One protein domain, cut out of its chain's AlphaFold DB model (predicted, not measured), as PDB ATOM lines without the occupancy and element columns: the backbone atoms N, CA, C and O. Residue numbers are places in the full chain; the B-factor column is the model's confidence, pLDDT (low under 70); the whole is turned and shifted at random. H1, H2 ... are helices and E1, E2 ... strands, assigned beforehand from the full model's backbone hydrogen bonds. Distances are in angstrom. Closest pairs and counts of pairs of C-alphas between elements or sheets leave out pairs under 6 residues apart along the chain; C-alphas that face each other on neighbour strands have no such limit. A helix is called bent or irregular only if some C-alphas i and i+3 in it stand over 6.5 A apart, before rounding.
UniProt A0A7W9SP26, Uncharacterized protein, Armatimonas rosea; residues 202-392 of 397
ATOM      1  N   PRO A 202      -5.432  14.022   5.854       92.94
ATOM      2  CA  PRO A 202      -5.239  14.216   7.286       92.94
ATOM      3  C   PRO A 202      -6.171  13.306   8.097       92.94
ATOM      4  O   PRO A 202      -7.367  13.233   7.821       92.94
ATOM      5  N   GLY A 203      -5.622  12.583   9.075       92.19
ATOM      6  CA  GLY A 203      -6.375  11.618   9.887       92.19
ATOM      7  C   GLY A 203      -6.584  10.237   9.247       92.19
ATOM      8  O   GLY A 203      -7.167   9.369   9.897       92.19
ATOM      9  N   PHE A 204      -6.085   9.983   8.026       91.81
ATOM     10  CA  PHE A 204      -6.264   8.690   7.350       91.81
ATOM     11  C   PHE A 204      -5.721   7.507   8.159       91.81
ATOM     12  O   PHE A 204      -6.409   6.504   8.291       91.81
ATOM     13  N   ALA A 205      -4.548   7.635   8.787       92.38
ATOM     14  CA  ALA A 205      -3.976   6.555   9.599       92.38
ATOM     15  C   ALA A 205      -4.905   6.111  10.750       92.38
ATOM     16  O   ALA A 205      -5.013   4.926  11.054       92.38
ATOM     17  N   ARG A 206      -5.624   7.054  11.377       93.69
ATOM     18  CA  ARG A 206      -6.602   6.742  12.435       93.69
ATOM     19  C   ARG A 206      -7.891   6.143  11.882       93.69
ATOM     20  O   ARG A 206      -8.537   5.363  12.583       93.69
ATOM     21  N   LEU A 207      -8.268   6.534  10.667       92.38
ATOM     22  CA  LEU A 207      -9.392   5.964   9.934       92.38
ATOM     23  C   LEU A 207      -9.092   4.509   9.551       92.38
ATOM     24  O   LEU A 207      -9.861   3.631   9.929       92.38
ATOM     25  N   ASP A 208      -7.941   4.235   8.936       92.00
ATOM     26  CA  ASP A 208      -7.507   2.887   8.539       92.00
ATOM     27  C   ASP A 208      -7.311   1.944   9.741       92.00
ATOM     28  O   ASP A 208      -7.662   0.765   9.699       92.00
ATOM     29  N   ALA A 209      -6.866   2.468  10.889       93.88
ATOM     30  CA  ALA A 209      -6.787   1.688  12.126       93.88
ATOM     31  C   ALA A 209      -8.161   1.210  12.647       93.88
ATOM     32  O   ALA A 209      -8.235   0.231  13.393       93.88
ATOM     33  N   GLN A 210      -9.256   1.886  12.285       95.25
ATOM     34  CA  GLN A 210     -10.606   1.606  12.795       95.25
ATOM     35  C   GLN A 210     -11.547   1.001  11.746       95.25
ATOM     36  O   GLN A 210     -12.517   0.327  12.112       95.25
ATOM     37  N   TYR A 211     -11.262   1.216  10.464       94.44
ATOM     38  CA  TYR A 211     -12.111   0.844   9.341       94.44
ATOM     39  C   TYR A 211     -11.280   0.146   8.260       94.44
ATOM     40  O   TYR A 211     -10.133   0.496   8.016       94.44
ATOM     41  N   LEU A 212     -11.866  -0.865   7.629       92.06
ATOM     42  CA  LEU A 212     -11.375  -1.498   6.414       92.06
ATOM     43  C   LEU A 212     -11.937  -0.735   5.221       92.06
ATOM     44  O   LEU A 212     -13.155  -0.614   5.090       92.06
ATOM     45  N   LEU A 213     -11.058  -0.260   4.347       87.06
ATOM     46  CA  LEU A 213     -11.447   0.238   3.035       87.06
ATOM     47  C   LEU A 213     -11.808  -0.962   2.151       87.06
ATOM     48  O   LEU A 213     -10.945  -1.791   1.869       87.06
ATOM     49  N   SER A 214     -13.083  -1.097   1.783       79.88
ATOM     50  CA  SER A 214     -13.562  -2.227   0.973       79.88
ATOM     51  C   SER A 214     -13.794  -1.878  -0.489       79.88
ATOM     52  O   SER A 214     -13.716  -2.770  -1.324       79.88
ATOM     53  N   ASP A 215     -14.091  -0.614  -0.781       75.75
ATOM     54  CA  ASP A 215     -14.200  -0.101  -2.144       75.75
ATOM     55  C   ASP A 215     -13.781   1.370  -2.174       75.75
ATOM     56  O   ASP A 215     -13.898   2.086  -1.168       75.75
ATOM     57  N   PHE A 216     -13.241   1.795  -3.308       73.62
ATOM     58  CA  PHE A 216     -12.698   3.124  -3.493       73.62
ATOM     59  C   PHE A 216     -12.673   3.508  -4.970       73.62
ATOM     60  O   PHE A 216     -12.024   2.849  -5.784       73.62
ATOM     61  N   ASP A 217     -13.312   4.629  -5.292       65.81
ATOM     62  CA  ASP A 217     -13.296   5.172  -6.643       65.81
ATOM     63  C   ASP A 217     -13.328   6.709  -6.641       65.81
ATOM     64  O   ASP A 217     -13.866   7.367  -5.742       65.81
ATOM     65  N   GLN A 218     -12.741   7.300  -7.681       58.38
ATOM     66  CA  GLN A 218     -12.962   8.692  -8.046       58.38
ATOM     67  C   GLN A 218     -13.996   8.729  -9.170       58.38
ATOM     68  O   GLN A 218     -13.680   8.915 -10.343       58.38
ATOM     69  N   SER A 219     -15.250   8.572  -8.782       54.88
ATOM     70  CA  SER A 219     -16.384   8.614  -9.692       54.88
ATOM     71  C   SER A 219     -16.806  10.055 -10.009       54.88
ATOM     72  O   SER A 219     -17.034  10.853  -9.093       54.88
ATOM     73  N   SER A 220     -17.027  10.363 -11.289       46.25
ATOM     74  CA  SER A 220     -17.929  11.447 -11.702       46.25
ATOM     75  C   SER A 220     -19.363  10.934 -11.553       46.25
ATOM     76  O   SER A 220     -19.946  10.397 -12.489       46.25
ATOM     77  N   TYR A 221     -19.910  10.960 -10.339       46.91
ATOM     78  CA  TYR A 221     -21.268  10.466 -10.108       46.91
ATOM     79  C   TYR A 221     -22.271  11.483 -10.675       46.91
ATOM     80  O   TYR A 221     -22.363  12.590 -10.151       46.91
ATOM     81  N   MET A 222     -23.069  11.112 -11.685       40.03
ATOM     82  CA  MET A 222     -24.132  11.989 -12.223       40.03
ATOM     83  C   MET A 222     -25.153  12.415 -11.151       40.03
ATOM     84  O   MET A 222     -25.702  13.508 -11.216       40.03
ATOM     85  N   PHE A 223     -25.372  11.600 -10.109       43.81
ATOM     86  CA  PHE A 223     -26.204  11.986  -8.956       43.81
ATOM     87  C   PHE A 223     -25.572  13.119  -8.122       43.81
ATOM     88  O   PHE A 223     -26.280  13.910  -7.506       43.81
ATOM     89  N   LEU A 224     -24.238  13.225  -8.115       44.34
ATOM     90  CA  LEU A 224     -23.517  14.323  -7.473       44.34
ATOM     91  C   LEU A 224     -23.379  15.540  -8.391       44.34
ATOM     92  O   LEU A 224     -23.275  16.641  -7.872       44.34
ATOM     93  N   GLU A 225     -23.450  15.403  -9.717       40.25
ATOM     94  CA  GLU A 225     -23.504  16.570 -10.617       40.25
ATOM     95  C   GLU A 225     -24.744  17.439 -10.358       40.25
ATOM     96  O   GLU A 225     -24.661  18.662 -10.449       40.25
ATOM     97  N   SER A 226     -25.865  16.835  -9.938       41.16
ATOM     98  CA  SER A 226     -27.028  17.582  -9.440       41.16
ATOM     99  C   SER A 226     -26.877  18.109  -8.007       41.16
ATOM    100  O   SER A 226     -27.571  19.050  -7.656       41.16
ATOM    101  N   LEU A 227     -26.001  17.533  -7.172       41.59
ATOM    102  CA  LEU A 227     -25.892  17.868  -5.738       41.59
ATOM    103  C   LEU A 227     -24.675  18.736  -5.378       41.59
ATOM    104  O   LEU A 227     -24.655  19.389  -4.336       41.59
ATOM    105  N   SER A 228     -23.658  18.790  -6.235       40.91
ATOM    106  CA  SER A 228     -22.507  19.669  -6.086       40.91
ATOM    107  C   SER A 228     -22.268  20.455  -7.360       40.91
ATOM    108  O   SER A 228     -21.744  19.943  -8.342       40.91
ATOM    109  N   LYS A 229     -22.472  21.771  -7.266       49.16
ATOM    110  CA  LYS A 229     -21.818  22.751  -8.153       49.16
ATOM    111  C   LYS A 229     -20.277  22.668  -8.084       49.16
ATOM    112  O   LYS A 229     -19.585  23.305  -8.871       49.16
ATOM    113  N   GLU A 230     -19.739  21.911  -7.124       51.97
ATOM    114  CA  GLU A 230     -18.320  21.719  -6.823       51.97
ATOM    115  C   GLU A 230     -17.776  20.378  -7.377       51.97
ATOM    116  O   GLU A 230     -17.450  19.490  -6.605       51.97
ATOM    117  N   GLY A 231     -17.624  20.240  -8.699       57.44
ATOM    118  CA  GLY A 231     -16.690  19.286  -9.336       57.44
ATOM    119  C   GLY A 231     -16.690  17.806  -8.881       57.44
ATOM    120  O   GLY A 231     -17.680  17.257  -8.420       57.44
ATOM    121  N   ALA A 232     -15.553  17.128  -9.103       68.69
ATOM    122  CA  ALA A 232     -15.354  15.700  -8.819       68.69
ATOM    123  C   ALA A 232     -15.324  15.376  -7.307       68.69
ATOM    124  O   ALA A 232     -14.940  16.214  -6.492       68.69
ATOM    125  N   ALA A 233     -15.622  14.127  -6.928       76.62
ATOM    126  CA  ALA A 233     -15.559  13.650  -5.543       76.62
ATOM    127  C   ALA A 233     -14.735  12.357  -5.414       76.62
ATOM    128  O   ALA A 233     -14.588  11.599  -6.370       76.62
ATOM    129  N   LEU A 234     -14.198  12.106  -4.217       81.00
ATOM    130  CA  LEU A 234     -13.718  10.778  -3.826       81.00
ATOM    131  C   LEU A 234     -14.865  10.042  -3.138       81.00
ATOM    132  O   LEU A 234     -15.468  10.594  -2.216       81.00
ATOM    133  N   SER A 235     -15.136   8.812  -3.558       83.62
ATOM    134  CA  SER A 235     -16.077   7.921  -2.889       83.62
ATOM    135  C   SER A 235     -15.313   6.767  -2.257       83.62
ATOM    136  O   SER A 235     -14.388   6.212  -2.855       83.62
ATOM    137  N   MET A 236     -15.666   6.431  -1.023       87.12
ATOM    138  CA  MET A 236     -15.080   5.294  -0.334       87.12
ATOM    139  C   MET A 236     -16.099   4.552   0.502       87.12
ATOM    140  O   MET A 236     -16.923   5.159   1.184       87.12
ATOM    141  N   THR A 237     -15.951   3.236   0.513       90.81
ATOM    142  CA  THR A 237     -16.736   2.347   1.351       90.81
ATOM    143  C   THR A 237     -15.865   1.822   2.483       90.81
ATOM    144  O   THR A 237     -14.830   1.184   2.273       90.81
ATOM    145  N   LEU A 238     -16.296   2.103   3.710       93.12
ATOM    146  CA  LEU A 238     -15.563   1.851   4.943       93.12
ATOM    147  C   LEU A 238     -16.348   0.894   5.839       93.12
ATOM    148  O   LEU A 238     -17.434   1.215   6.322       93.12
ATOM    149  N   LYS A 239     -15.769  -0.271   6.131       94.56
ATOM    150  CA  LYS A 239     -16.349  -1.271   7.039       94.56
ATOM    151  C   LYS A 239     -15.664  -1.212   8.399       94.56
ATOM    152  O   LYS A 239     -14.439  -1.296   8.454       94.56
ATOM    153  N   PRO A 240     -16.382  -1.075   9.522       94.00
ATOM    154  CA  PRO A 240     -15.753  -1.102  10.838       94.00
ATOM    155  C   PRO A 240     -14.962  -2.400  11.062       94.00
ATOM    156  O   PRO A 240     -15.484  -3.493  10.866       94.00
ATOM    157  N   ARG A 241     -13.712  -2.298  11.536       93.25
ATOM    158  CA  ARG A 241     -12.886  -3.480  11.878       93.25
ATOM    159  C   ARG A 241     -13.440  -4.269  13.063       93.25
ATOM    160  O   ARG A 241     -13.211  -5.466  13.181       93.25
ATOM    161  N   ARG A 242     -14.137  -3.583  13.968       90.31
ATOM    162  CA  ARG A 242     -14.864  -4.186  15.089       90.31
ATOM    163  C   ARG A 242     -16.347  -4.123  14.781       90.31
ATOM    164  O   ARG A 242     -16.807  -3.096  14.290       90.31
ATOM    165  N   ARG A 243     -17.083  -5.183  15.117       83.50
ATOM    166  CA  ARG A 243     -18.537  -5.236  14.931       83.50
ATOM    167  C   ARG A 243     -19.193  -4.010  15.577       83.50
ATOM    168  O   ARG A 243     -18.995  -3.754  16.764       83.50
ATOM    169  N   LYS A 244     -19.961  -3.261  14.788       85.94
ATOM    170  CA  LYS A 244     -20.776  -2.120  15.228       85.94
ATOM    171  C   LYS A 244     -22.241  -2.359  14.842       85.94
ATOM    172  O   LYS A 244     -22.582  -3.391  14.261       85.94
ATOM    173  N   ARG A 245     -23.130  -1.439  15.228       90.06
ATOM    174  CA  ARG A 245     -24.535  -1.448  14.781       90.06
ATOM    175  C   ARG A 245     -24.644  -1.118  13.286       90.06
ATOM    176  O   ARG A 245     -25.450  -1.730  12.609       90.06
ATOM    177  N   ILE A 246     -23.794  -0.215  12.793       94.25
ATOM    178  CA  ILE A 246     -23.643   0.105  11.367       94.25
ATOM    179  C   ILE A 246     -22.542  -0.785  10.788       94.25
ATOM    180  O   ILE A 246     -21.431  -0.808  11.322       94.25
ATOM    181  N   ASP A 247     -22.857  -1.507   9.720       94.19
ATOM    182  CA  ASP A 247     -21.989  -2.496   9.079       94.19
ATOM    183  C   ASP A 247     -21.064  -1.861   8.026       94.19
ATOM    184  O   ASP A 247     -19.955  -2.348   7.793       94.19
ATOM    185  N   GLN A 248     -21.485  -0.748   7.421       94.88
ATOM    186  CA  GLN A 248     -20.755  -0.069   6.352       94.88
ATOM    187  C   GLN A 248     -21.043   1.433   6.338       94.88
ATOM    188  O   GLN A 248     -22.161   1.862   6.618       94.88
ATOM    189  N   PHE A 249     -20.033   2.225   5.985       93.12
ATOM    190  CA  PHE A 249     -20.162   3.649   5.719       93.12
ATOM    191  C   PHE A 249     -19.719   3.955   4.292       93.12
ATOM    192  O   PHE A 249     -18.568   3.699   3.951       93.12
ATOM    193  N   ASP A 250     -20.594   4.561   3.504       89.12
ATOM    194  CA  ASP A 250     -20.236   5.186   2.238       89.12
ATOM    195  C   ASP A 250     -19.944   6.659   2.512       89.12
ATOM    196  O   ASP A 250     -20.795   7.407   3.006       89.12
ATOM    197  N   TRP A 251     -18.707   7.070   2.262       87.62
ATOM    198  CA  TRP A 251     -18.241   8.417   2.545       87.62
ATOM    199  C   TRP A 251     -17.822   9.120   1.261       87.62
ATOM    200  O   TRP A 251     -16.975   8.638   0.508       87.62
ATOM    201  N   TYR A 252     -18.418  10.290   1.042       83.38
ATOM    202  CA  TYR A 252     -18.155  11.132  -0.116       83.38
ATOM    203  C   TYR A 252     -17.358  12.368   0.302       83.38
ATOM    204  O   TYR A 252     -17.747  13.103   1.212       83.38
ATOM    205  N   ILE A 253     -16.233  12.604  -0.375       83.69
ATOM    206  CA  ILE A 253     -15.343  13.736  -0.123       83.69
ATOM    207  C   ILE A 253     -15.310  14.634  -1.362       83.69
ATOM    208  O   ILE A 253     -14.667  14.273  -2.352       83.69
ATOM    209  N   PRO A 254     -15.928  15.824  -1.307       80.81
ATOM    210  CA  PRO A 254     -15.847  16.794  -2.394       80.81
ATOM    211  C   PRO A 254     -14.402  17.240  -2.643       80.81
ATOM    212  O   PRO A 254     -13.637  17.449  -1.689       80.81
ATOM    213  N   LEU A 255     -14.030  17.411  -3.917       78.88
ATOM    214  CA  LEU A 255     -12.733  17.956  -4.313       78.88
ATOM    215  C   LEU A 255     -12.871  19.415  -4.761       78.88
ATOM    216  O   LEU A 255     -13.447  19.713  -5.802       78.88
ATOM    217  N   VAL A 256     -12.236  20.327  -4.027       79.81
ATOM    218  CA  VAL A 256     -12.158  21.751  -4.382       79.81
ATOM    219  C   VAL A 256     -10.758  22.028  -4.922       79.81
ATOM    220  O   VAL A 256      -9.761  21.798  -4.233       79.81
ATOM    221  N   HIS A 257     -10.663  22.446  -6.188       81.00
ATOM    222  CA  HIS A 257      -9.386  22.600  -6.908       81.00
ATOM    223  C   HIS A 257      -8.486  21.346  -6.816       81.00
ATOM    224  O   HIS A 257      -7.271  21.434  -6.629       81.00
ATOM    225  N   GLY A 258      -9.097  20.156  -6.892       77.31
ATOM    226  CA  GLY A 258      -8.399  18.866  -6.828       77.31
ATOM    227  C   GLY A 258      -7.930  18.440  -5.430       77.31
ATOM    228  O   GLY A 258      -7.226  17.432  -5.319       77.31
ATOM    229  N   LYS A 259      -8.302  19.172  -4.369       83.75
ATOM    230  CA  LYS A 259      -7.969  18.852  -2.973       83.75
ATOM    231  C   LYS A 259      -9.218  18.439  -2.182       83.75
ATOM    232  O   LYS A 259     -10.263  19.063  -2.356       83.75
ATOM    233  N   PRO A 260      -9.126  17.425  -1.302       86.12
ATOM    234  CA  PRO A 260     -10.251  16.994  -0.478       86.12
ATOM    235  C   PRO A 260     -10.659  18.079   0.522       86.12
ATOM    236  O   PRO A 260      -9.821  18.595   1.261       86.12
ATOM    237  N   LYS A 261     -11.955  18.412   0.548       86.06
ATOM    238  CA  LYS A 261     -12.538  19.408   1.467       86.06
ATOM    239  C   LYS A 261     -12.703  18.873   2.894       86.06
ATOM    240  O   LYS A 261     -12.652  19.635   3.852       86.06
ATOM    241  N   LEU A 262     -12.911  17.563   3.030       87.50
ATOM    242  CA  LEU A 262     -13.123  16.872   4.304       87.50
ATOM    243  C   LEU A 262     -11.899  16.027   4.652       87.50
ATOM    244  O   LEU A 262     -11.167  15.619   3.758       87.50
ATOM    245  N   THR A 263     -11.693  15.742   5.936       91.62
ATOM    246  CA  THR A 263     -10.550  14.955   6.433       91.62
ATOM    247  C   THR A 263     -11.003  13.649   7.084       91.62
ATOM    248  O   THR A 263     -12.180  13.489   7.408       91.62
ATOM    249  N   GLY A 264     -10.075  12.723   7.338       91.62
ATOM    250  CA  GLY A 264     -10.369  11.495   8.083       91.62
ATOM    251  C   GLY A 264     -10.906  11.778   9.492       91.62
ATOM    252  O   GLY A 264     -11.791  11.075   9.966       91.62
ATOM    253  N   GLU A 265     -10.462  12.859  10.139       91.75
ATOM    254  CA  GLU A 265     -11.022  13.305  11.425       91.75
ATOM    255  C   GLU A 265     -12.481  13.760  11.302       91.75
ATOM    256  O   GLU A 265     -13.288  13.520  12.204       91.75
ATOM    257  N   THR A 266     -12.837  14.389  10.177       90.38
ATOM    258  CA  THR A 266     -14.224  14.751   9.868       90.38
ATOM    259  C   THR A 266     -15.085  13.494   9.798       90.38
ATOM    260  O   THR A 266     -16.101  13.419  10.489       90.38
ATOM    261  N   PHE A 267     -14.638  12.476   9.053       91.69
ATOM    262  CA  PHE A 267     -15.323  11.184   8.997       91.69
ATOM    263  C   PHE A 267     -15.462  10.551  10.380       91.69
ATOM    264  O   PHE A 267     -16.569  10.211  10.782       91.69
ATOM    265  N   LEU A 268     -14.371  10.428  11.143       92.56
ATOM    266  CA  LEU A 268     -14.392   9.779  12.458       92.56
ATOM    267  C   LEU A 268     -15.381  10.458  13.415       92.56
ATOM    268  O   LEU A 268     -16.115   9.779  14.136       92.56
ATOM    269  N   ARG A 269     -15.449  11.794  13.391       90.94
ATOM    270  CA  ARG A 269     -16.410  12.573  14.179       90.94
ATOM    271  C   ARG A 269     -17.850  12.309  13.743       90.94
ATOM    272  O   ARG A 269     -18.710  12.100  14.596       90.94
ATOM    273  N   GLN A 270     -18.107  12.299  12.438       88.88
ATOM    274  CA  GLN A 270     -19.438  12.055  11.880       88.88
ATOM    275  C   GLN A 270     -19.906  10.622  12.117       88.88
ATOM    276  O   GLN A 270     -21.019  10.417  12.591       88.88
ATOM    277  N   ALA A 271     -19.039   9.641  11.876       91.62
ATOM    278  CA  ALA A 271     -19.311   8.237  12.126       91.62
ATOM    279  C   ALA A 271     -19.579   7.978  13.613       91.62
ATOM    280  O   ALA A 271     -20.509   7.242  13.940       91.62
ATOM    281  N   LYS A 272     -18.819   8.608  14.523       91.50
ATOM    282  CA  LYS A 272     -19.095   8.537  15.964       91.50
ATOM    283  C   LYS A 272     -20.456   9.146  16.294       91.50
ATOM    284  O   LYS A 272     -21.268   8.470  16.910       91.50
ATOM    285  N   ARG A 273     -20.720  10.378  15.846       88.94
ATOM    286  CA  ARG A 273     -21.998  11.069  16.079       88.94
ATOM    287  C   ARG A 273     -23.180  10.235  15.591       88.94
ATOM    288  O   ARG A 273     -24.145  10.072  16.322       88.94
ATOM    289  N   LEU A 274     -23.075   9.669  14.389       89.69
ATOM    290  CA  LEU A 274     -24.094   8.787  13.840       89.69
ATOM    291  C   LEU A 274     -24.255   7.521  14.675       89.69
ATOM    292  O   LEU A 274     -25.380   7.175  15.014       89.69
ATOM    293  N   THR A 275     -23.150   6.872  15.044       90.88
ATOM    294  CA  THR A 275     -23.171   5.680  15.906       90.88
ATOM    295  C   THR A 275     -23.892   5.968  17.226       90.88
ATOM    296  O   THR A 275     -24.725   5.170  17.641       90.88
ATOM    297  N   ASP A 276     -23.615   7.114  17.850       88.44
ATOM    298  CA  ASP A 276     -24.249   7.528  19.103       88.44
ATOM    299  C   ASP A 276     -25.756   7.789  18.910       88.44
ATOM    300  O   ASP A 276     -26.567   7.324  19.710       88.44
ATOM    301  N   SER A 277     -26.159   8.463  17.824       85.12
ATOM    302  CA  SER A 277     -27.578   8.699  17.516       85.12
ATOM    303  C   SER A 277     -28.334   7.387  17.271       85.12
ATOM    304  O   SER A 277     -29.388   7.163  17.868       85.12
ATOM    305  N   VAL A 278     -27.784   6.477  16.456       87.88
ATOM    306  CA  VAL A 278     -28.444   5.192  16.155       87.88
ATOM    307  C   VAL A 278     -28.410   4.213  17.319       87.88
ATOM    308  O   VAL A 278     -29.223   3.292  17.342       87.88
ATOM    309  N   ALA A 279     -27.507   4.387  18.292       85.94
ATOM    310  CA  ALA A 279     -27.469   3.563  19.499       85.94
ATOM    311  C   ALA A 279     -28.776   3.667  20.302       85.94
ATOM    312  O   ALA A 279     -29.177   2.694  20.929       85.94
ATOM    313  N   SER A 280     -29.483   4.797  20.208       81.50
ATOM    314  CA  SER A 280     -30.790   4.989  20.852       81.50
ATOM    315  C   SER A 280     -31.966   4.288  20.148       81.50
ATOM    316  O   SER A 280     -33.066   4.241  20.691       81.50
ATOM    317  N   LEU A 281     -31.748   3.736  18.947       84.94
ATOM    318  CA  LEU A 281     -32.777   3.114  18.110       84.94
ATOM    319  C   LEU A 281     -32.696   1.583  18.192       84.94
ATOM    320  O   LEU A 281     -32.241   0.921  17.258       84.94
ATOM    321  N   ASP A 282     -33.125   0.997  19.309       84.94
ATOM    322  CA  ASP A 282     -32.989  -0.452  19.568       84.94
ATOM    323  C   ASP A 282     -33.699  -1.342  18.542       84.94
ATOM    324  O   ASP A 282     -33.324  -2.495  18.313       84.94
ATOM    325  N   TRP A 283     -34.716  -0.805  17.869       86.94
ATOM    326  CA  TRP A 283     -35.404  -1.513  16.800       86.94
ATOM    327  C   TRP A 283     -34.509  -1.803  15.591       86.94
ATOM    328  O   TRP A 283     -34.777  -2.777  14.897       86.94
ATOM    329  N   LEU A 284     -33.429  -1.045  15.367       89.50
ATOM    330  CA  LEU A 284     -32.467  -1.343  14.300       89.50
ATOM    331  C   LEU A 284     -31.771  -2.688  14.533       89.50
ATOM    332  O   LEU A 284     -31.606  -3.469  13.598       89.50
ATOM    333  N   ASP A 285     -31.412  -2.995  15.783       88.88
ATOM    334  CA  ASP A 285     -30.816  -4.291  16.115       88.88
ATOM    335  C   ASP A 285     -31.828  -5.426  15.962       88.88
ATOM    336  O   ASP A 285     -31.484  -6.464  15.396       88.88
ATOM    337  N   ARG A 286     -33.081  -5.213  16.388       90.06
ATOM    338  CA  ARG A 286     -34.166  -6.188  16.173       90.06
ATOM    339  C   ARG A 286     -34.407  -6.437  14.686       90.06
ATOM    340  O   ARG A 286     -34.503  -7.587  14.275       90.06
ATOM    341  N   TRP A 287     -34.447  -5.381  13.876       90.25
ATOM    342  CA  TRP A 287     -34.631  -5.485  12.431       90.25
ATOM    343  C   TRP A 287     -33.491  -6.263  11.763       90.25
ATOM    344  O   TRP A 287     -33.760  -7.155  10.957       90.25
ATOM    345  N   ARG A 288     -32.237  -5.976  12.138       91.25
ATOM    346  CA  ARG A 288     -31.051  -6.687  11.633       91.25
ATOM    347  C   ARG A 288     -31.048  -8.164  12.034       91.25
ATOM    348  O   ARG A 288     -30.613  -9.001  11.258       91.25
ATOM    349  N   GLN A 289     -31.516  -8.489  13.240       90.94
ATOM    350  CA  GLN A 289     -31.577  -9.867  13.744       90.94
ATOM    351  C   GLN A 289     -32.779 -10.661  13.221       90.94
ATOM    352  O   GLN A 289     -32.766 -11.886  13.297       90.94
ATOM    353  N   ALA A 290     -33.803  -9.990  12.690       88.12
ATOM    354  CA  ALA A 290     -35.033 -10.637  12.246       88.12
ATOM    355  C   ALA A 290     -34.841 -11.564  11.029       88.12
ATOM    356  O   ALA A 290     -35.632 -12.487  10.854       88.12
ATOM    357  N   ALA A 291     -33.799 -11.369  10.210       86.81
ATOM    358  CA  ALA A 291     -33.447 -12.299   9.137       86.81
ATOM    359  C   ALA A 291     -31.933 -12.290   8.839       86.81
ATOM    360  O   ALA A 291     -31.286 -11.247   8.977       86.81
ATOM    361  N   PRO A 292     -31.350 -13.427   8.410       88.25
ATOM    362  CA  PRO A 292     -29.950 -13.481   8.000       88.25
ATOM    363  C   PRO A 292     -29.697 -12.628   6.748       88.25
ATOM    364  O   PRO A 292     -30.563 -12.495   5.891       88.25
ATOM    365  N   GLY A 293     -28.490 -12.070   6.632       88.44
ATOM    366  CA  GLY A 293     -28.070 -11.278   5.467       88.44
ATOM    367  C   GLY A 293     -28.466  -9.798   5.498       88.44
ATOM    368  O   GLY A 293     -28.027  -9.053   4.631       88.44
ATOM    369  N   ARG A 294     -29.231  -9.349   6.501       91.00
ATOM    370  CA  ARG A 294     -29.592  -7.932   6.663       91.00
ATOM    371  C   ARG A 294     -28.400  -7.081   7.095       91.00
ATOM    372  O   ARG A 294     -27.678  -7.459   8.021       91.00
ATOM    373  N   THR A 295     -28.241  -5.912   6.478       93.69
ATOM    374  CA  THR A 295     -27.179  -4.949   6.812       93.69
ATOM    375  C   THR A 295     -27.732  -3.552   7.063       93.69
ATOM    376  O   THR A 295     -28.751  -3.138   6.503       93.69
ATOM    377  N   ILE A 296     -27.050  -2.822   7.942       94.81
ATOM    378  CA  ILE A 296     -27.288  -1.408   8.217       94.81
ATOM    379  C   ILE A 296     -26.103  -0.633   7.658       94.81
ATOM    380  O   ILE A 296     -25.002  -0.660   8.208       94.81
ATOM    381  N   GLU A 297     -26.336   0.085   6.575       94.44
ATOM    382  CA  GLU A 297     -25.337   0.907   5.907       94.44
ATOM    383  C   GLU A 297     -25.639   2.377   6.173       94.44
ATOM    384  O   GLU A 297     -26.777   2.752   6.456       94.44
ATOM    385  N   ALA A 298     -24.623   3.223   6.113       91.62
ATOM    386  CA  ALA A 298     -24.774   4.650   6.323       91.62
ATOM    387  C   ALA A 298     -24.068   5.421   5.223       91.62
ATOM    388  O   ALA A 298     -22.905   5.161   4.934       91.62
ATOM    389  N   THR A 299     -24.726   6.433   4.681       87.19
ATOM    390  CA  THR A 299     -24.086   7.382   3.784       87.19
ATOM    391  C   THR A 299     -23.817   8.689   4.518       87.19
ATOM    392  O   THR A 299     -24.723   9.317   5.076       87.19
ATOM    393  N   LEU A 300     -22.543   9.081   4.540       83.62
ATOM    394  CA  LEU A 300     -22.055  10.311   5.151       83.62
ATOM    395  C   LEU A 300     -21.630  11.285   4.056       83.62
ATOM    396  O   LEU A 300     -20.699  11.016   3.296       83.62
ATOM    397  N   TYR A 301     -22.277  12.446   4.020       69.69
ATOM    398  CA  TYR A 301     -22.045  13.437   2.973       69.69
ATOM    399  C   TYR A 301     -21.220  14.656   3.432       69.69
ATOM    400  O   TYR A 301     -21.058  15.611   2.684       69.69
ATOM    401  N   GLY A 302     -20.654  14.670   4.643       64.69
ATOM    402  CA  GLY A 302     -19.930  15.847   5.143       64.69
ATOM    403  C   GLY A 302     -20.833  16.903   5.796       64.69
ATOM    404  O   GLY A 302     -21.984  16.636   6.116       64.69
ATOM    405  N   GLU A 303     -20.281  18.084   6.092       57.06
ATOM    406  CA  GLU A 303     -20.969  19.136   6.872       57.06
ATOM    407  C   GLU A 303     -21.911  20.028   6.036       57.06
ATOM    408  O   GLU A 303     -22.602  20.869   6.603       57.06
ATOM    409  N   SER A 304     -21.944  19.890   4.704       53.59
ATOM    410  CA  SER A 304     -22.568  20.908   3.830       53.59
ATOM    411  C   SER A 304     -23.277  20.372   2.583       53.59
ATOM    412  O   SER A 304     -23.491  21.125   1.641       53.59
ATOM    413  N   PHE A 305     -23.614  19.086   2.529       51.09
ATOM    414  CA  PHE A 305     -23.987  18.439   1.262       51.09
ATOM    415  C   PHE A 305     -25.472  18.109   1.117       51.09
ATOM    416  O   PHE A 305     -25.892  17.440   0.183       51.09
ATOM    417  N   LEU A 306     -26.278  18.623   2.029       51.25
ATOM    418  CA  LEU A 306     -27.705  18.733   1.814       51.25
ATOM    419  C   LEU A 306     -28.008  20.219   1.656       51.25
ATOM    420  O   LEU A 306     -28.649  20.856   2.491       51.25
ATOM    421  N   ASN A 307     -27.405  20.806   0.619       41.66
ATOM    422  CA  ASN A 307     -27.865  22.099   0.150       41.66
ATOM    423  C   ASN A 307     -29.286  21.850  -0.375       41.66
ATOM    424  O   ASN A 307     -29.442  20.970  -1.222       41.66
ATOM    425  N   PRO A 308     -30.305  22.544   0.153       42.56
ATOM    426  CA  PRO A 308     -31.680  22.340  -0.258       42.56
ATOM    427  C   PRO A 308     -31.836  22.879  -1.678       42.56
ATOM    428  O   PRO A 308     -32.175  24.046  -1.874       42.56
ATOM    429  N   ASP A 309     -31.549  22.056  -2.681       43.66
ATOM    430  CA  ASP A 309     -32.102  22.311  -3.998       43.66
ATOM    431  C   ASP A 309     -33.611  22.099  -3.900       43.66
ATOM    432  O   ASP A 309     -34.104  21.163  -3.270       43.66
ATOM    433  N   THR A 310     -34.344  23.026  -4.505       38.94
ATOM    434  CA  THR A 310     -35.789  23.273  -4.398       38.94
ATOM    435  C   THR A 310     -36.692  22.136  -4.894       38.94
ATOM    436  O   THR A 310     -37.879  22.350  -5.139       38.94
ATOM    437  N   SER A 311     -36.169  20.918  -5.042       47.03
ATOM    438  CA  SER A 311     -36.978  19.736  -5.310       47.03
ATOM    439  C   SER A 311     -37.771  19.346  -4.058       47.03
ATOM    440  O   SER A 311     -37.233  19.288  -2.953       47.03
ATOM    441  N   SER A 312     -39.057  19.042  -4.230       49.97
ATOM    442  CA  SER A 312     -39.956  18.560  -3.167       49.97
ATOM    443  C   SER A 312     -39.485  17.272  -2.481       49.97
ATOM    444  O   SER A 312     -40.005  16.914  -1.426       49.97
ATOM    445  N   ASP A 313     -38.508  16.594  -3.083       58.75
ATOM    446  CA  ASP A 313     -38.020  15.273  -2.701       58.75
ATOM    447  C   ASP A 313     -36.674  15.340  -1.951       58.75
ATOM    448  O   ASP A 313     -36.092  14.305  -1.625       58.75
ATOM    449  N   ASP A 314     -36.172  16.546  -1.658       71.31
ATOM    450  CA  ASP A 314     -34.983  16.743  -0.828       71.31
ATOM    451  C   ASP A 314     -35.248  16.283   0.627       71.31
ATOM    452  O   ASP A 314     -36.218  16.737   1.255       71.31
ATOM    453  N   PRO A 315     -34.382  15.426   1.211       72.81
ATOM    454  CA  PRO A 315     -34.478  15.001   2.602       72.81
ATOM    455  C   PRO A 315     -34.662  16.140   3.611       72.81
ATOM    456  O   PRO A 315     -35.366  15.936   4.598       72.81
ATOM    457  N   HIS A 316     -34.089  17.334   3.399       75.56
ATOM    458  CA  HIS A 316     -34.285  18.465   4.323       75.56
ATOM    459  C   HIS A 316     -35.693  19.044   4.260       75.56
ATOM    460  O   HIS A 316     -36.272  19.374   5.300       75.56
ATOM    461  N   THR A 317     -36.245  19.170   3.056       77.25
ATOM    462  CA  THR A 317     -37.621  19.630   2.857       77.25
ATOM    463  C   THR A 317     -38.601  18.641   3.480       77.25
ATOM    464  O   THR A 317     -39.450  19.042   4.277       77.25
ATOM    465  N   LEU A 318     -38.429  17.339   3.223       79.88
ATOM    466  CA  LEU A 318     -39.263  16.297   3.827       79.88
ATOM    467  C   LEU A 318     -39.122  16.252   5.361       79.88
ATOM    468  O   LEU A 318     -40.122  16.112   6.063       79.88
ATOM    469  N   TRP A 319     -37.909  16.446   5.893       84.75
ATOM    470  CA  TRP A 319     -37.639  16.513   7.336       84.75
ATOM    471  C   TRP A 319     -38.397  17.646   8.025       84.75
ATOM    472  O   TRP A 319     -39.050  17.429   9.047       84.75
ATOM    473  N   LYS A 320     -38.346  18.853   7.449       83.88
ATOM    474  CA  LYS A 320     -39.072  20.019   7.972       83.88
ATOM    475  C   LYS A 320     -40.583  19.826   7.881       83.88
ATOM    476  O   LYS A 320     -41.278  20.087   8.860       83.88
ATOM    477  N   THR A 321     -41.083  19.332   6.748       83.81
ATOM    478  CA  THR A 321     -42.515  19.047   6.548       83.81
ATOM    479  C   THR A 321     -43.037  18.014   7.545       83.81
ATOM    480  O   THR A 321     -44.162  18.135   8.021       83.81
ATOM    481  N   ALA A 322     -42.209  17.039   7.931       84.06
ATOM    482  CA  ALA A 322     -42.539  16.048   8.955       84.06
ATOM    483  C   ALA A 322     -42.521  16.598  10.401       84.06
ATOM    484  O   ALA A 322     -42.724  15.839  11.351       84.06
ATOM    485  N   GLY A 323     -42.261  17.898  10.601       86.88
ATOM    486  CA  GLY A 323     -42.220  18.523  11.927       86.88
ATOM    487  C   GLY A 323     -41.052  18.036  12.789       86.88
ATOM    488  O   GLY A 323     -41.150  18.009  14.022       86.88
ATOM    489  N   LEU A 324     -39.964  17.591  12.155       85.12
ATOM    490  CA  LEU A 324     -38.760  17.150  12.849       85.12
ATOM    491  C   LEU A 324     -37.855  18.331  13.178       85.12
ATOM    492  O   LEU A 324     -37.732  19.296  12.422       85.12
ATOM    493  N   SER A 325     -37.203  18.242  14.333       83.69
ATOM    494  CA  SER A 325     -36.316  19.294  14.811       83.69
ATOM    495  C   SER A 325     -34.924  19.181  14.177       83.69
ATOM    496  O   SER A 325     -34.460  18.097  13.818       83.69
ATOM    497  N   GLY A 326     -34.239  20.315  14.013       81.94
ATOM    498  CA  GLY A 326     -32.883  20.351  13.463       81.94
ATOM    499  C   GLY A 326     -32.817  20.016  11.970       81.94
ATOM    500  O   GLY A 326     -33.545  20.578  11.155       81.94
ATOM    501  N   SER A 327     -31.873  19.161  11.588       78.69
ATOM    502  CA  SER A 327     -31.660  18.754  10.197       78.69
ATOM    503  C   SER A 327     -31.159  17.314  10.137       78.69
ATOM    504  O   SER A 327     -30.433  16.894  11.054       78.69
ATOM    505  N   PRO A 328     -31.515  16.563   9.081       80.75
ATOM    506  CA  PRO A 328     -30.906  15.270   8.860       80.75
ATOM    507  C   PRO A 328     -29.417  15.478   8.570       80.75
ATOM    508  O   PRO A 328     -29.023  16.457   7.942       80.75
ATOM    509  N   PHE A 329     -28.571  14.587   9.078       76.81
ATOM    510  CA  PHE A 329     -27.117  14.675   8.871       76.81
ATOM    511  C   PHE A 329     -26.511  13.387   8.308       76.81
ATOM    512  O   PHE A 329     -25.319  13.352   8.003       76.81
ATOM    513  N   ALA A 330     -27.319  12.335   8.181       82.12
ATOM    514  CA  ALA A 330     -26.945  11.081   7.554       82.12
ATOM    515  C   ALA A 330     -28.182  10.384   6.978       82.12
ATOM    516  O   ALA A 330     -29.311  10.627   7.420       82.12
ATOM    517  N   VAL A 331     -27.936   9.487   6.024       87.25
ATOM    518  CA  VAL A 331     -28.933   8.543   5.518       87.25
ATOM    519  C   VAL A 331     -28.488   7.138   5.897       87.25
ATOM    520  O   VAL A 331     -27.349   6.764   5.637       87.25
ATOM    521  N   LEU A 332     -29.366   6.368   6.529       90.88
ATOM    522  CA  LEU A 332     -29.171   4.940   6.739       90.88
ATOM    523  C   LEU A 332     -29.847   4.169   5.612       90.88
ATOM    524  O   LEU A 332     -30.985   4.469   5.264       90.88
ATOM    525  N   THR A 333     -29.180   3.144   5.102       91.44
ATOM    526  CA  THR A 333     -29.750   2.180   4.165       91.44
ATOM    527  C   THR A 333     -29.836   0.830   4.862       91.44
ATOM    528  O   THR A 333     -28.825   0.226   5.209       91.44
ATOM    529  N   LEU A 334     -31.058   0.364   5.092       92.06
ATOM    530  CA  LEU A 334     -31.351  -0.942   5.665       92.06
ATOM    531  C   LEU A 334     -31.529  -1.936   4.512       92.06
ATOM    532  O   LEU A 334     -32.594  -1.962   3.889       92.06
ATOM    533  N   ARG A 335     -30.492  -2.717   4.185       90.75
ATOM    534  CA  ARG A 335     -30.560  -3.706   3.094       90.75
ATOM    535  C   ARG A 335     -31.059  -5.054   3.576       90.75
ATOM    536  O   ARG A 335     -30.601  -5.576   4.592       90.75
ATOM    537  N   ARG A 336     -31.980  -5.628   2.809       88.38
ATOM    538  CA  ARG A 336     -32.454  -6.998   3.003       88.38
ATOM    539  C   ARG A 336     -31.479  -7.982   2.341       88.38
ATOM    540  O   ARG A 336     -30.465  -7.571   1.781       88.38
ATOM    541  N   ALA A 337     -31.746  -9.281   2.468       84.69
ATOM    542  CA  ALA A 337     -30.892 -10.312   1.866       84.69
ATOM    543  C   ALA A 337     -31.012 -10.351   0.330       84.69
ATOM    544  O   ALA A 337     -30.111 -10.819  -0.365       84.69
ATOM    545  N   ASP A 338     -32.137  -9.868  -0.188       82.00
ATOM    546  CA  ASP A 338     -32.389  -9.655  -1.602       82.00
ATOM    547  C   ASP A 338     -32.010  -8.207  -2.004       82.00
ATOM    548  O   ASP A 338     -31.535  -7.422  -1.181       82.00
ATOM    549  N   PRO A 339     -32.216  -7.791  -3.265       79.38
ATOM    550  CA  PRO A 339     -31.931  -6.418  -3.685       79.38
ATOM    551  C   PRO A 339     -32.802  -5.329  -3.023       79.38
ATOM    552  O   PRO A 339     -32.652  -4.156  -3.371       79.38
ATOM    553  N   SER A 340     -33.728  -5.674  -2.120       82.12
ATOM    554  CA  SER A 340     -34.635  -4.731  -1.459       82.12
ATOM    555  C   SER A 340     -33.933  -3.925  -0.363       82.12
ATOM    556  O   SER A 340     -33.063  -4.423   0.352       82.12
ATOM    557  N   TYR A 341     -34.362  -2.681  -0.148       86.06
ATOM    558  CA  TYR A 341     -33.812  -1.834   0.913       86.06
ATOM    559  C   TYR A 341     -34.779  -0.736   1.375       86.06
ATOM    560  O   TYR A 341     -35.736  -0.394   0.681       86.06
ATOM    561  N   LEU A 342     -34.504  -0.169   2.549       86.25
ATOM    562  CA  LEU A 342     -35.175   1.014   3.096       86.25
ATOM    563  C   LEU A 342     -34.137   2.113   3.342       86.25
ATOM    564  O   LEU A 342     -33.122   1.849   3.980       86.25
ATOM    565  N   SER A 343     -34.392   3.336   2.890       86.75
ATOM    566  CA  SER A 343     -33.545   4.495   3.185       86.75
ATOM    567  C   SER A 343     -34.208   5.396   4.220       86.75
ATOM    568  O   SER A 343     -35.381   5.750   4.089       86.75
ATOM    569  N   LEU A 344     -33.445   5.787   5.238       88.12
ATOM    570  CA  LEU A 344     -33.901   6.558   6.387       88.12
ATOM    571  C   LEU A 344     -33.029   7.794   6.574       88.12
ATOM    572  O   LEU A 344     -31.817   7.665   6.703       88.12
ATOM    573  N   ALA A 345     -33.621   8.976   6.675       86.94
ATOM    574  CA  ALA A 345     -32.909  10.139   7.184       86.94
ATOM    575  C   ALA A 345     -32.866  10.096   8.715       86.94
ATOM    576  O   ALA A 345     -33.861   9.749   9.364       86.94
ATOM    577  N   VAL A 346     -31.729  10.494   9.290       86.00
ATOM    578  CA  VAL A 346     -31.539  10.578  10.745       86.00
ATOM    579  C   VAL A 346     -30.942  11.918  11.171       86.00
ATOM    580  O   VAL A 346     -30.081  12.494  10.498       86.00
ATOM    581  N   GLY A 347     -31.411  12.409  12.319       83.19
ATOM    582  CA  GLY A 347     -31.028  13.680  12.933       83.19
ATOM    583  C   GLY A 347     -30.222  13.451  14.208       83.19
ATOM    584  O   GLY A 347     -30.387  12.446  14.890       83.19
ATOM    585  N   ALA A 348     -29.328  14.378  14.553       75.38
ATOM    586  CA  ALA A 348     -28.357  14.156  15.631       75.38
ATOM    587  C   ALA A 348     -28.965  14.046  17.035       75.38
ATOM    588  O   ALA A 348     -28.367  13.415  17.900       75.38
ATOM    589  N   ASN A 349     -30.136  14.648  17.236       75.38
ATOM    590  CA  ASN A 349     -30.864  14.692  18.505       75.38
ATOM    591  C   ASN A 349     -32.352  14.344  18.316       75.38
ATOM    592  O   ASN A 349     -33.174  14.645  19.178       75.38
ATOM    593  N   GLU A 350     -32.711  13.762  17.173       83.06
ATOM    594  CA  GLU A 350     -34.088  13.385  16.874       83.06
ATOM    595  C   GLU A 350     -34.251  11.894  17.177       83.06
ATOM    596  O   GLU A 350     -33.493  11.063  16.680       83.06
ATOM    597  N   LYS A 351     -35.229  11.554  18.023       81.62
ATOM    598  CA  LYS A 351     -35.524  10.151  18.375       81.62
ATOM    599  C   LYS A 351     -36.324   9.433  17.289       81.62
ATOM    600  O   LYS A 351     -36.519   8.224  17.363       81.62
ATOM    601  N   ARG A 352     -36.828  10.198  16.325       83.19
ATOM    602  CA  ARG A 352     -37.621   9.739  15.191       83.19
ATOM    603  C   ARG A 352     -36.745   9.686  13.943       83.19
ATOM    604  O   ARG A 352     -35.787  10.445  13.810       83.19
ATOM    605  N   SER A 353     -37.063   8.777  13.032       84.25
ATOM    606  CA  SER A 353     -36.381   8.656  11.736       84.25
ATOM    607  C   SER A 353     -37.383   8.859  10.612       84.25
ATOM    608  O   SER A 353     -38.535   8.448  10.727       84.25
ATOM    609  N   LEU A 354     -36.952   9.479   9.519       82.94
ATOM    610  CA  LEU A 354     -37.815   9.720   8.365       82.94
ATOM    611  C   LEU A 354     -37.514   8.697   7.275       82.94
ATOM    612  O   LEU A 354     -36.380   8.619   6.812       82.94
ATOM    613  N   VAL A 355     -38.514   7.941   6.833       81.81
ATOM    614  CA  VAL A 355     -38.377   7.054   5.673       81.81
ATOM    615  C   VAL A 355     -38.358   7.901   4.405       81.81
ATOM    616  O   VAL A 355     -39.311   8.622   4.138       81.81
ATOM    617  N   LEU A 356     -37.279   7.807   3.630       74.81
ATOM    618  CA  LEU A 356     -37.111   8.523   2.361       74.81
ATOM    619  C   LEU A 356     -37.529   7.667   1.163       74.81
ATOM    620  O   LEU A 356     -38.118   8.156   0.203       74.81
ATOM    621  N   LEU A 357     -37.184   6.380   1.202       73.94
ATOM    622  CA  LEU A 357     -37.399   5.453   0.101       73.94
ATOM    623  C   LEU A 357     -37.566   4.038   0.638       73.94
ATOM    624  O   LEU A 357     -36.858   3.636   1.558       73.94
ATOM    625  N   ASN A 358     -38.455   3.270   0.018       71.81
ATOM    626  CA  ASN A 358     -38.573   1.842   0.253       71.81
ATOM    627  C   ASN A 358     -38.600   1.120  -1.092       71.81
ATOM    628  O   ASN A 358     -39.537   1.269  -1.877       71.81
ATOM    629  N   PHE A 359     -37.548   0.360  -1.361       72.69
ATOM    630  CA  PHE A 359     -37.443  -0.471  -2.544       72.69
ATOM    631  C   PHE A 359     -37.724  -1.923  -2.170       72.69
ATOM    632  O   PHE A 359     -37.062  -2.486  -1.296       72.69
ATOM    633  N   LEU A 360     -38.696  -2.522  -2.852       68.94
ATOM    634  CA  LEU A 360     -39.072  -3.922  -2.703       68.94
ATOM    635  C   LEU A 360     -38.841  -4.636  -4.033       68.94
ATOM    636  O   LEU A 360     -39.353  -4.220  -5.074       68.94
ATOM    637  N   SER A 361     -38.047  -5.699  -3.995       65.69
ATOM    638  CA  SER A 361     -37.870  -6.604  -5.118       65.69
ATOM    639  C   SER A 361     -39.144  -7.438  -5.306       65.69
ATOM    640  O   SER A 361     -39.893  -7.690  -4.363       65.69
ATOM    641  N   LYS A 362     -39.419  -7.862  -6.545       57.53
ATOM    642  CA  LYS A 362     -40.622  -8.646  -6.876       57.53
ATOM    643  C   LYS A 362     -40.616 -10.065  -6.288       57.53
ATOM    644  O   LYS A 362     -41.632 -10.745  -6.406       57.53
ATOM    645  N   SER A 363     -39.513 -10.540  -5.697       55.09
ATOM    646  CA  SER A 363     -39.486 -11.858  -5.058       55.09
ATOM    647  C   SER A 363     -40.155 -11.781  -3.686       55.09
ATOM    648  O   SER A 363     -39.504 -11.687  -2.647       55.09
ATOM    649  N   GLU A 364     -41.486 -11.784  -3.691       54.81
ATOM    650  CA  GLU A 364     -42.313 -11.904  -2.496       54.81
ATOM    651  C   GLU A 364     -42.099 -13.271  -1.843       54.81
ATOM    652  O   GLU A 364     -42.758 -14.243  -2.197       54.81
ATOM    653  N   GLN A 365     -41.176 -13.356  -0.881       48.03
ATOM    654  CA  GLN A 365     -41.173 -14.444   0.103       48.03
ATOM    655  C   GLN A 365     -40.351 -14.173   1.373       48.03
ATOM    656  O   GLN A 365     -40.081 -15.103   2.128       48.03
ATOM    657  N   GLU A 366     -39.997 -12.922   1.698       52.22
ATOM    658  CA  GLU A 366     -39.662 -12.649   3.100       52.22
ATOM    659  C   GLU A 366     -40.956 -12.714   3.925       52.22
ATOM    660  O   GLU A 366     -41.851 -11.859   3.807       52.22
ATOM    661  N   CYS A 367     -41.038 -13.767   4.755       51.97
ATOM    662  CA  CYS A 367     -41.890 -13.818   5.940       51.97
ATOM    663  C   CYS A 367     -41.801 -12.463   6.645       51.97
ATOM    664  O   CYS A 367     -40.712 -11.900   6.736       51.97
ATOM    665  N   GLN A 368     -42.931 -11.933   7.115       63.97
ATOM    666  CA  GLN A 368     -43.009 -10.664   7.847       63.97
ATOM    667  C   GLN A 368     -42.268 -10.770   9.190       63.97
ATOM    668  O   GLN A 368     -42.873 -10.849  10.254       63.97
ATOM    669  N   ALA A 369     -40.940 -10.828   9.141       64.88
ATOM    670  CA  ALA A 369     -40.086 -11.015  10.298       64.88
ATOM    671  C   ALA A 369     -39.976  -9.716  11.110       64.88
ATOM    672  O   ALA A 369     -39.689  -9.755  12.305       64.88
ATOM    673  N   HIS A 370     -40.235  -8.562  10.481       73.94
ATOM    674  CA  HIS A 370     -40.290  -7.263  11.140       73.94
ATOM    675  C   HIS A 370     -41.431  -6.378  10.588       73.94
ATOM    676  O   HIS A 370     -41.674  -6.392   9.380       73.94
ATOM    677  N   PRO A 371     -42.071  -5.510  11.406       73.62
ATOM    678  CA  PRO A 371     -43.117  -4.576  10.949       73.62
ATOM    679  C   PRO A 371     -42.708  -3.622   9.812       73.62
ATOM    680  O   PRO A 371     -43.550  -3.069   9.110       73.62
ATOM    681  N   LEU A 372     -41.404  -3.425   9.610       75.31
ATOM    682  CA  LEU A 372     -40.869  -2.596   8.522       75.31
ATOM    683  C   LEU A 372     -40.852  -3.325   7.170       75.31
ATOM    684  O   LEU A 372     -40.694  -2.687   6.130       75.31
ATOM    685  N   ASP A 373     -41.031  -4.646   7.161       73.69
ATOM    686  CA  ASP A 373     -41.055  -5.448   5.934       73.69
ATOM    687  C   ASP A 373     -42.396  -5.333   5.200       73.69
ATOM    688  O   ASP A 373     -42.472  -5.631   4.007       73.69
ATOM    689  N   SER A 374     -43.443  -4.876   5.896       71.06
ATOM    690  CA  SER A 374     -44.772  -4.600   5.343       71.06
ATOM    691  C   SER A 374     -44.967  -3.157   4.876       71.06
ATOM    692  O   SER A 374     -45.914  -2.898   4.133       71.06
ATOM    693  N   LEU A 375     -44.088  -2.219   5.259       69.62
ATOM    694  CA  LEU A 375     -44.170  -0.841   4.767       69.62
ATOM    695  C   LEU A 375     -44.118  -0.841   3.232       69.62
ATOM    696  O   LEU A 375     -43.309  -1.545   2.633       69.62
ATOM    697  N   GLY A 376     -45.000  -0.077   2.587       56.81
ATOM    698  CA  GLY A 376     -45.045   0.078   1.127       56.81
ATOM    699  C   GLY A 376     -45.611  -1.100   0.317       56.81
ATOM    700  O   GLY A 376     -45.842  -0.921  -0.881       56.81
ATOM    701  N   ARG A 377     -45.901  -2.269   0.920       61.00
ATOM    702  CA  ARG A 377     -46.415  -3.448   0.182       61.00
ATOM    703  C   ARG A 377     -47.767  -3.200  -0.491       61.00
ATOM    704  O   ARG A 377     -47.950  -3.610  -1.631       61.00
ATOM    705  N   GLU A 378     -48.673  -2.455   0.147       53.59
ATOM    706  CA  GLU A 378     -50.031  -2.205  -0.374       53.59
ATOM    707  C   GLU A 378     -50.068  -1.454  -1.721       53.59
ATOM    708  O   GLU A 378     -51.098  -1.446  -2.391       53.59
ATOM    709  N   LYS A 379     -48.953  -0.843  -2.159       47.62
ATOM    710  CA  LYS A 379     -48.857  -0.146  -3.457       47.62
ATOM    711  C   LYS A 379     -47.713  -0.629  -4.362       47.62
ATOM    712  O   LYS A 379     -47.633  -0.184  -5.506       47.62
ATOM    713  N   ALA A 380     -46.855  -1.547  -3.903       47.03
ATOM    714  CA  ALA A 380     -45.648  -1.997  -4.615       47.03
ATOM    715  C   ALA A 380     -45.900  -2.989  -5.767       47.03
ATOM    716  O   ALA A 380     -44.962  -3.361  -6.474       47.03
ATOM    717  N   VAL A 381     -47.162  -3.349  -6.039       47.12
ATOM    718  CA  VAL A 381     -47.562  -4.248  -7.142       47.12
ATOM    719  C   VAL A 381     -47.074  -3.747  -8.525       47.12
ATOM    720  O   VAL A 381     -47.081  -4.502  -9.497       47.12
ATOM    721  N   ARG A 382     -46.581  -2.497  -8.648       41.34
ATOM    722  CA  ARG A 382     -46.027  -1.928  -9.894       41.34
ATOM    723  C   ARG A 382     -44.784  -1.023  -9.730       41.34
ATOM    724  O   ARG A 382     -44.748   0.063 -10.298       41.34
ATOM    725  N   GLY A 383     -43.730  -1.472  -9.042       48.41
ATOM    726  CA  GLY A 383     -42.404  -0.815  -9.093       48.41
ATOM    727  C   GLY A 383     -42.047   0.052  -7.877       48.41
ATOM    728  O   GLY A 383     -42.598  -0.146  -6.801       48.41
ATOM    729  N   ILE A 384     -41.071   0.962  -8.031       48.72
ATOM    730  CA  ILE A 384     -40.529   1.801  -6.942       48.72
ATOM    731  C   ILE A 384     -41.642   2.699  -6.386       48.72
ATOM    732  O   ILE A 384     -42.102   3.614  -7.067       48.72
ATOM    733  N   VAL A 385     -42.044   2.475  -5.135       50.28
ATOM    734  CA  VAL A 385     -43.021   3.320  -4.437       50.28
ATOM    735  C   VAL A 385     -42.272   4.276  -3.511       50.28
ATOM    736  O   VAL A 385     -41.703   3.864  -2.502       50.28
ATOM    737  N   ARG A 386     -42.280   5.574  -3.835       56.31
ATOM    738  CA  ARG A 386     -41.833   6.629  -2.912       56.31
ATOM    739  C   ARG A 386     -42.962   6.932  -1.930       56.31
ATOM    740  O   ARG A 386     -43.992   7.476  -2.319       56.31
ATOM    741  N   GLN A 387     -42.786   6.549  -0.672       62.66
ATOM    742  CA  GLN A 387     -43.677   6.911   0.426       62.66
ATOM    743  C   GLN A 387     -42.845   7.366   1.618       62.66
ATOM    744  O   GLN A 387     -41.906   6.678   2.021       62.66
ATOM    745  N   THR A 388     -43.225   8.511   2.175       64.56
ATOM    746  CA  THR A 388     -42.575   9.108   3.338       64.56
ATOM    747  C   THR A 388     -43.376   8.747   4.584       64.56
ATOM    748  O   THR A 388     -44.536   9.137   4.707       64.56
ATOM    749  N   PHE A 389     -42.764   8.003   5.502       77.69
ATOM    750  CA  PHE A 389     -43.332   7.649   6.808       77.69
ATOM    751  C   PHE A 389     -42.421   8.157   7.919       77.69
ATOM    752  O   PHE A 389     -41.208   8.277   7.719       77.69
ATOM    753  N   LEU A 390     -42.986   8.420   9.096       78.25
ATOM    754  CA  LEU A 390     -42.214   8.813  10.263       78.25
ATOM    755  C   LEU A 390     -42.131   7.650  11.243       78.25
ATOM    756  O   LEU A 390     -43.143   7.203  11.746       78.25
ATOM    757  N   LEU A 391     -40.925   7.181  11.540       76.56
ATOM    758  CA  LEU A 391     -40.724   6.127  12.526       76.56
ATOM    759  C   LEU A 391     -40.462   6.737  13.900       76.56
ATOM    760  O   LEU A 391     -39.584   7.593  14.041       76.56
ATOM    761  N   ASP A 392     -41.184   6.271  14.918       78.69
ATOM    762  CA  ASP A 392     -40.897   6.594  16.312       78.69
ATOM    763  C   ASP A 392     -39.606   5.917  16.823       78.69
ATOM    764  O   ASP A 392     -38.933   5.155  16.121       78.69
TER     765      ASP A 392
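What this domain is: This is residues 202 to 392 of the 397 residues of an uncharacterized protein of Armatimonas rosea (UniProt A0A7W9SP26). What shape do these atoms make? A strongly twisted sheet of seven strands, E1 to E7, curls round the long helix H3, with H4 following H3 over the same face. H1 packs on residues 264 to 268 of H3, H5 covers part of E6 and E7, and H6 lies out past the E7 edge, after a long link. What parts make it? The printed part has 191 residues, with named elements in the order H1 E1 H2 E2 E3 H3 H4 E4 H5 E5 E6 E7 H6, of mixed class, helices and strands. The mixed sheet has the order E1 E2 E3 E4 E5 E6 E7. How large is it? It is compact, with a radius of gyration of the C-alphas of 16.8 A, and rounded, spanning 48 by 40 by 31 A.

Where its parts are: Where do the first elements run? H1, residues 204 to 208, begins with C-alpha 204 at (-6.264, 8.690, 7.350). E1 is 211 to 217, H2 222 to 225, E2 233 to 240, and E3 248 to 256, 25.8 A long. What follows? H3, residues 264 to 279, is 22.0 A long and begins at (-10.369, 11.495, 8.083); H4 is 282 to 289, E4 295 to 300 and H5 315 to 321. E5 is 328 to 335, E6 341 to 347 and E7 353 to 359. H6, residues 377 to 382, is irregular, with C-alphas 378 and 381 7.5 A apart, and ends with C-alpha 382 at (-46.027, -1.928, -9.894).

How they stand to each other: How do the strands pair? E1 and E2 are antiparallel (N 212 to O 239, 2.7 A), as are hairpin E2 and E3 (N 234 to O 253, 2.9 A) and E4 and E5 (N 297 to O 333, 2.8 A). E3 and E4 are parallel (N 298 to O 248, 2.9 A) and, with H3 and H4 between them, form a strand-helix-strand unit with a left-handed crossover. E5 E6 E7 is a meander, each strand the antiparallel neighbour of the one before, with N 332 to O 344 and N 343 to O 357 both 2.8 A. Where are the helices? H3 and H4 on one face of the sheet make two layers; closest to E5 are the C-alphas of Leu 274 and Ala 330, 7.3 A, and to E4 those of Arg 288 and Thr 295, 6.4 A. H1 touches H3, closest at the C-alphas of Phe 204 and Gly 264, 5.0 A; H5 is on the sheet at a height of 9.2 A; H2 and H6 are only just not on it, each with 4 pairs of C-alphas within 10 A. Are the helix backbones bonded? In H1, H3, H4 and H5 every O i to N i+4 pair is within hydrogen-bond range; in H6 it is 0 of 2, with 1 of 3 O i to N i+3 pairs, and H2 is too short for such a pair.

The domain as a whole: How far does it reach? The two farthest C-alphas, of His 257 and Cys 367, are 50.5 A apart. Is it unbroken? The printed part has no cut; the long links are E4 to H5 and E7 to H6. Where is confidence low? The mean pLDDT of the printed part is 76.5, with residues 217 to 232, 301 to 313, 360 to 369 and 375 to 388 under 70.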